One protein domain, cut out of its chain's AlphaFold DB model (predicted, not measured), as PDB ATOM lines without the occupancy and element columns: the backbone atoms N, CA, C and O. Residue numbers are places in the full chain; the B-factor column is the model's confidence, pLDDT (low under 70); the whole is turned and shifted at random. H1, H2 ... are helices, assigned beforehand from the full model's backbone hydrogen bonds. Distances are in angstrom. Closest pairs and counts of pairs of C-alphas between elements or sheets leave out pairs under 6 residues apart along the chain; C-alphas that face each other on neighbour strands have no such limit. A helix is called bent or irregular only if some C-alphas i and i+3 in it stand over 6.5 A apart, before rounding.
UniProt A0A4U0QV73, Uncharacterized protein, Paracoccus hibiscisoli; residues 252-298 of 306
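AT A GLANCE: This is residues 252 to 298 of the 306 residues of an uncharacterized protein of Paracoccus hibiscisoli (UniProt A0A4U0QV73). The chain makes a flat U of short helices: H1 and then H2 form one limb, residues 265 to 272 loop round the bend, and the longest helix, H3, runs back as the other limb. Short H4 packs on the side of H3 away from H1, and the final residues, 293 to 298, stick out beyond it; the two limbs are only loosely joined, with H1 near H3 but not in touch with it. The printed part has 47 residues, with four named helices in the order H1, H2, H3, H4 and no named strand, and its class is all helix. It is only just loose, close to compact, with a radius of gyration of the C-alphas of 11.7 A, and it spans 31 by 27 by 13 A.

HOW THE PARTS SIT: Start at H1, residues 252 to 258, and go through a tight link to H2, residues 261 to 264. These two are close but not clearly touching, and their closest C-alphas, those of Leu 258 and Arg 264, are 7.9 A apart. Next look at H3, residues 273 to 284, which only just touches H2, with 3 pairs of C-alphas within 8 A and with its residues 274 to 275 alone; the closest C-alphas are those of Ile 262 and Phe 275, 6.3 A apart. H1 and H3 are near each other, with 5 pairs of C-alphas within 10 A. Go on to H4, residues 288 to 291, which touches residues 277 to 281 alone of H3; the closest C-alphas, those of Ala 277 and Phe 291, are 7.0 A apart. H4 is apart from H1 and from H2. In the backbone, 2 of 3 O i to N i+4 pairs of H1 and 6 of 8 of H3 are within hydrogen-bond range, while H2 and H4 are too short for such a pair; of O i to N i+3 pairs, H2 has its 1 pair within range and H4 has 0 of 1.

IN THESE COORDINATES: Find C-alpha 252 at (158.634, 183.522, 183.857); from there H1 runs 11.1 A to C-alpha 258, and it is only just irregular, with C-alphas 252 and 255 at 6.6 A. H2 then takes you from Pro 261 to Arg 264. H3 begins at C-alpha 273, at (145.641, 169.109, 196.609), and runs 15.2 A to Ala 284; it too is only just irregular, with C-alphas 275 and 278 at 6.6 A. H4 goes from Met 288 to Phe 291, where C-alpha 291 is at (153.638, 167.966, 201.904).

THE WHOLE: The two C-alphas farthest apart are those of Asp 252 and His 297, at 35.7 A. The printed part has no cut, and no link is long: H3 to H4 is tight, and H2 to H3, with 8 residues, is short. Residues 293 to 298 stand free. The mean pLDDT of the printed part is 88.3, and no printed residue is under 70.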
ATOM      1  N   ASP A 252     159.723 182.883 184.613       88.50
ATOM      2  CA  ASP A 252     158.634 183.522 183.857       88.50
ATOM      3  C   ASP A 252     157.426 182.607 183.578       88.50
ATOM      4  O   ASP A 252     156.369 183.066 183.141       88.50
ATOM      5  N   ARG A 253     157.536 181.295 183.833       87.25
ATOM      6  CA  ARG A 253     156.422 180.344 183.678       87.25
ATOM      7  C   ARG A 253     155.501 180.312 184.894       87.25
ATOM      8  O   ARG A 253     154.367 179.848 184.767       87.25
ATOM      9  N   LEU A 254     155.942 180.809 186.053       90.69
ATOM     10  CA  LEU A 254     155.144 180.791 187.281       90.69
ATOM     11  C   LEU A 254     153.831 181.593 187.161       90.69
ATOM     12  O   LEU A 254     152.783 181.037 187.500       90.69
ATOM     13  N   PRO A 255     153.806 182.825 186.602       91.81
ATOM     14  CA  PRO A 255     152.553 183.556 186.397       91.81
ATOM     15  C   PRO A 255     151.551 182.812 185.508       91.81
ATOM     16  O   PRO A 255     150.343 182.931 185.701       91.81
ATOM     17  N   LYS A 256     152.029 182.009 184.547       91.94
ATOM     18  CA  LYS A 256     151.166 181.187 183.689       91.94
ATOM     19  C   LYS A 256     150.524 180.037 184.468       91.94
ATOM     20  O   LYS A 256     149.342 179.773 184.268       91.94
ATOM     21  N   LEU A 257     151.273 179.389 185.366       90.38
ATOM     22  CA  LEU A 257     150.740 178.359 186.266       90.38
ATOM     23  C   LEU A 257     149.670 178.945 187.194       90.38
ATOM     24  O   LEU A 257     148.541 178.460 187.200       90.38
ATOM     25  N   LEU A 258     150.005 180.022 187.909       91.81
ATOM     26  CA  LEU A 258     149.088 180.717 188.824       91.81
ATOM     27  C   LEU A 258     147.936 181.423 188.087       91.81
ATOM     28  O   LEU A 258     146.945 181.831 188.685       91.81
ATOM     29  N   GLY A 259     148.047 181.558 186.765       91.50
ATOM     30  CA  GLY A 259     146.991 182.041 185.891       91.50
ATOM     31  C   GLY A 259     146.009 180.967 185.415       91.50
ATOM     32  O   GLY A 259     145.052 181.305 184.715       91.50
ATOM     33  N   SER A 260     146.240 179.694 185.743       92.50
ATOM     34  CA  SER A 260     145.374 178.589 185.323       92.50
ATOM     35  C   SER A 260     144.029 178.583 186.075       92.50
ATOM     36  O   SER A 260     143.916 179.186 187.146       92.50
ATOM     37  N   PRO A 261     142.981 177.928 185.531       92.69
ATOM     38  CA  PRO A 261     141.628 177.985 186.092       92.69
ATOM     39  C   PRO A 261     141.532 177.600 187.570       92.69
ATOM     40  O   PRO A 261     140.799 178.257 188.304       92.69
ATOM     41  N   ILE A 262     142.322 176.616 188.016       91.75
ATOM     42  CA  ILE A 262     142.316 176.141 189.406       91.75
ATOM     43  C   ILE A 262     142.659 177.247 190.415       91.75
ATOM     44  O   ILE A 262     142.152 177.229 191.526       91.75
ATOM     45  N   TYR A 263     143.452 178.251 190.019       91.94
ATOM     46  CA  TYR A 263     143.837 179.377 190.882       91.94
ATOM     47  C   TYR A 263     142.938 180.609 190.755       91.94
ATOM     48  O   TYR A 263     143.061 181.541 191.547       91.94
ATOM     49  N   ARG A 264     142.072 180.656 189.739       91.38
ATOM     50  CA  ARG A 264     141.260 181.843 189.416       91.38
ATOM     51  C   ARG A 264     139.773 181.655 189.671       91.38
ATOM     52  O   ARG A 264     139.053 182.644 189.777       91.38
ATOM     53  N   GLN A 265     139.308 180.415 189.700       90.31
ATOM     54  CA  GLN A 265     137.903 180.084 189.895       90.31
ATOM     55  C   GLN A 265     137.669 179.599 191.328       90.31
ATOM     56  O   GLN A 265     138.600 179.088 191.953       90.31
ATOM     57  N   PRO A 266     136.446 179.749 191.868       88.44
ATOM     58  CA  PRO A 266     136.095 179.141 193.143       88.44
ATOM     59  C   PRO A 266     136.380 177.637 193.114       88.44
ATOM     60  O   PRO A 266     135.955 176.940 192.190       88.44
ATOM     61  N   LEU A 267     137.103 177.148 194.118       88.69
ATOM     62  CA  LEU A 267     137.395 175.725 194.243       88.69
ATOM     63  C   LEU A 267     136.107 174.956 194.531       88.69
ATOM     64  O   LEU A 267     135.320 175.348 195.393       88.69
ATOM     65  N   SER A 268     135.914 173.845 193.822       86.69
ATOM     66  CA  SER A 268     134.810 172.919 194.104       86.69
ATOM     67  C   SER A 268     135.001 172.188 195.437       86.69
ATOM     68  O   SER A 268     134.033 171.939 196.150       86.69
ATOM     69  N   GLU A 269     136.257 171.927 195.804       88.12
ATOM     70  CA  GLU A 269     136.670 171.350 197.076       88.12
ATOM     71  C   GLU A 269     137.712 172.276 197.734       88.12
ATOM     72  O   GLU A 269     138.779 172.494 197.158       88.12
ATOM     73  N   PRO A 270     137.457 172.820 198.941       86.31
ATOM     74  CA  PRO A 270     138.412 173.699 199.621       86.31
ATOM     75  C   PRO A 270     139.785 173.063 199.885       86.31
ATOM     76  O   PRO A 270     140.767 173.785 200.034       86.31
ATOM     77  N   GLY A 271     139.848 171.731 199.959       85.06
ATOM     78  CA  GLY A 271     141.055 170.946 200.215       85.06
ATOM     79  C   GLY A 271     141.753 170.403 198.968       85.06
ATOM     80  O   GLY A 271     142.618 169.547 199.125       85.06
ATOM     81  N   ASP A 272     141.405 170.862 197.756       89.56
ATOM     82  CA  ASP A 272     141.962 170.310 196.514       89.56
ATOM     83  C   ASP A 272     143.512 170.342 196.529       89.56
ATOM     84  O   ASP A 272     144.121 171.426 196.545       89.56
ATOM     85  N   PRO A 273     144.188 169.174 196.519       87.38
ATOM     86  CA  PRO A 273     145.641 169.109 196.609       87.38
ATOM     87  C   PRO A 273     146.333 169.724 195.388       87.38
ATOM     88  O   PRO A 273     147.468 170.183 195.511       87.38
ATOM     89  N   LEU A 274     145.678 169.786 194.223       89.62
ATOM     90  CA  LEU A 274     146.242 170.422 193.030       89.62
ATOM     91  C   LEU A 274     146.292 171.948 193.157       89.62
ATOM     92  O   LEU A 274     147.142 172.579 192.529       89.62
ATOM     93  N   PHE A 275     145.431 172.540 193.988       91.69
ATOM     94  CA  PHE A 275     145.516 173.955 194.333       91.69
ATOM     95  C   PHE A 275     146.624 174.198 195.365       91.69
ATOM     96  O   PHE A 275     147.524 175.009 195.129       91.69
ATOM     97  N   TRP A 276     146.591 173.474 196.490       90.12
ATOM     98  CA  TRP A 276     147.460 173.756 197.636       90.12
ATOM     99  C   TRP A 276     148.904 173.278 197.468       90.12
ATOM    100  O   TRP A 276     149.820 174.009 197.843       90.12
ATOM    101  N   ALA A 277     149.142 172.098 196.884       90.06
ATOM    102  CA  ALA A 277     150.488 171.525 196.822       90.06
ATOM    103  C   ALA A 277     151.494 172.405 196.060       90.06
ATOM    104  O   ALA A 277     152.605 172.586 196.564       90.06
ATOM    105  N   PRO A 278     151.157 173.017 194.904       89.69
ATOM    106  CA  PRO A 278     152.105 173.902 194.230       89.69
ATOM    107  C   PRO A 278     152.352 175.213 194.986       89.69
ATOM    108  O   PRO A 278     153.474 175.709 194.958       89.69
ATOM    109  N   LEU A 279     151.349 175.763 195.686       90.31
ATOM    110  CA  LEU A 279     151.524 176.974 196.500       90.31
ATOM    111  C   LEU A 279     152.437 176.700 197.695       90.31
ATOM    112  O   LEU A 279     153.384 177.442 197.940       90.31
ATOM    113  N   VAL A 280     152.196 175.605 198.410       88.31
ATOM    114  CA  VAL A 280     153.026 175.228 199.556       88.31
ATOM    115  C   VAL A 280     154.434 174.836 199.106       88.31
ATOM    116  O   VAL A 280     155.408 175.263 199.719       88.31
ATOM    117  N   GLY A 281     154.572 174.120 197.988       88.62
ATOM    118  CA  GLY A 281     155.874 173.844 197.380       88.62
ATOM    119  C   GLY A 281     156.634 175.118 196.992       88.62
ATOM    120  O   GLY A 281     157.843 175.189 197.199       88.62
ATOM    121  N   LEU A 282     155.934 176.142 196.489       88.44
ATOM    122  CA  LEU A 282     156.524 177.438 196.138       88.44
ATOM    123  C   LEU A 282     157.037 178.205 197.366       88.44
ATOM    124  O   LEU A 282     158.118 178.785 197.297       88.44
ATOM    125  N   PHE A 283     156.276 178.230 198.464       88.12
ATOM    126  CA  PHE A 283     156.593 179.072 199.626       88.12
ATOM    127  C   PHE A 283     157.420 178.379 200.711       88.12
ATOM    128  O   PHE A 283     158.212 179.037 201.378       88.12
ATOM    129  N   ALA A 284     157.249 177.071 200.898       87.56
ATOM    130  CA  ALA A 284     157.904 176.321 201.968       87.56
ATOM    131  C   ALA A 284     158.962 175.330 201.458       87.56
ATOM    132  O   ALA A 284     159.704 174.764 202.254       87.56
ATOM    133  N   GLY A 285     159.057 175.116 200.140       85.25
ATOM    134  CA  GLY A 285     160.099 174.274 199.547       85.25
ATOM    135  C   GLY A 285     159.972 172.781 199.868       85.25
ATOM    136  O   GLY A 285     160.938 172.040 199.683       85.25
ATOM    137  N   PHE A 286     158.804 172.327 200.338       82.81
ATOM    138  CA  PHE A 286     158.547 170.912 200.601       82.81
ATOM    139  C   PHE A 286     158.696 170.072 199.333       82.81
ATOM    140  O   PHE A 286     158.273 170.472 198.241       82.81
ATOM    141  N   ARG A 287     159.212 168.847 199.481       83.31
ATOM    142  CA  ARG A 287     158.980 167.826 198.454       83.31
ATOM    143  C   ARG A 287     157.498 167.484 198.414       83.31
ATOM    144  O   ARG A 287     156.806 167.524 199.428       83.31
ATOM    145  N   MET A 288     157.018 167.096 197.237       83.12
ATOM    146  CA  MET A 288     155.610 166.755 197.038       83.12
ATOM    147  C   MET A 288     155.151 165.669 198.018       83.12
ATOM    148  O   MET A 288     154.086 165.781 198.611       83.12
ATOM    149  N   GLU A 289     155.979 164.649 198.240       84.12
ATOM    150  CA  GLU A 289     155.674 163.552 199.156       84.12
ATOM    151  C   GLU A 289     155.703 163.966 200.632       84.12
ATOM    152  O   GLU A 289     154.997 163.353 201.425       84.12
ATOM    153  N   GLU A 290     156.502 164.974 201.001       85.12
ATOM    154  CA  GLU A 290     156.558 165.509 202.369       85.12
ATOM    155  C   GLU A 290     155.276 166.296 202.668       85.12
ATOM    156  O   GLU A 290     154.619 166.036 203.670       85.12
ATOM    157  N   PHE A 291     154.865 167.182 201.754       85.81
ATOM    158  CA  PHE A 291     153.638 167.966 201.904       85.81
ATOM    159  C   PHE A 291     152.380 167.089 201.955       85.81
ATOM    160  O   PHE A 291     151.529 167.268 202.820       85.81
ATOM    161  N   LEU A 292     152.268 166.111 201.050       85.94
ATOM    162  CA  LEU A 292     151.090 165.236 200.974       85.94
ATOM    163  C   LEU A 292     150.970 164.256 202.154       85.94
ATOM    164  O   LEU A 292     149.971 163.548 202.251       85.94
ATOM    165  N   GLN A 293     151.982 164.183 203.023       88.25
ATOM    166  CA  GLN A 293     151.959 163.381 204.248       88.25
ATOM    167  C   GLN A 293     151.676 164.212 205.504       88.25
ATOM    168  O   GLN A 293     151.548 163.615 206.570       88.25
ATOM    169  N   LEU A 294     151.550 165.543 205.390       86.12
ATOM    170  CA  LEU A 294     151.246 166.402 206.532       86.12
ATOM    171  C   LEU A 294     149.848 166.102 207.079       86.12
ATOM    172  O   LEU A 294     148.849 166.124 206.355       86.12
ATOM    173  N   GLY A 295     149.783 165.846 208.378       84.94
ATOM    174  CA  GLY A 295     148.555 165.760 209.147       84.94
ATOM    175  C   GLY A 295     148.300 167.033 209.946       84.94
ATOM    176  O   GLY A 295     149.163 167.887 210.115       84.94
ATOM    177  N   THR A 296     147.104 167.145 210.518       86.44
ATOM    178  CA  THR A 296     146.745 168.276 211.394       86.44
ATOM    179  C   THR A 296     147.631 168.389 212.638       86.44
ATOM    180  O   THR A 296     147.742 169.469 213.198       86.44
ATOM    181  N   HIS A 297     148.265 167.291 213.053       87.19
ATOM    182  CA  HIS A 297     149.184 167.236 214.190       87.19
ATOM    183  C   HIS A 297     150.576 167.805 213.887       87.19
ATOM    184  O   HIS A 297     151.341 168.018 214.818       87.19
ATOM    185  N   ASP A 298     150.903 168.050 212.616       85.69
ATOM    186  CA  ASP A 298     152.159 168.696 212.216       85.69
ATOM    187  C   ASP A 298     152.077 170.231 212.306       85.69
ATOM    188  O   ASP A 298     153.066 170.926 212.068       85.69
TER     189      ASP A 298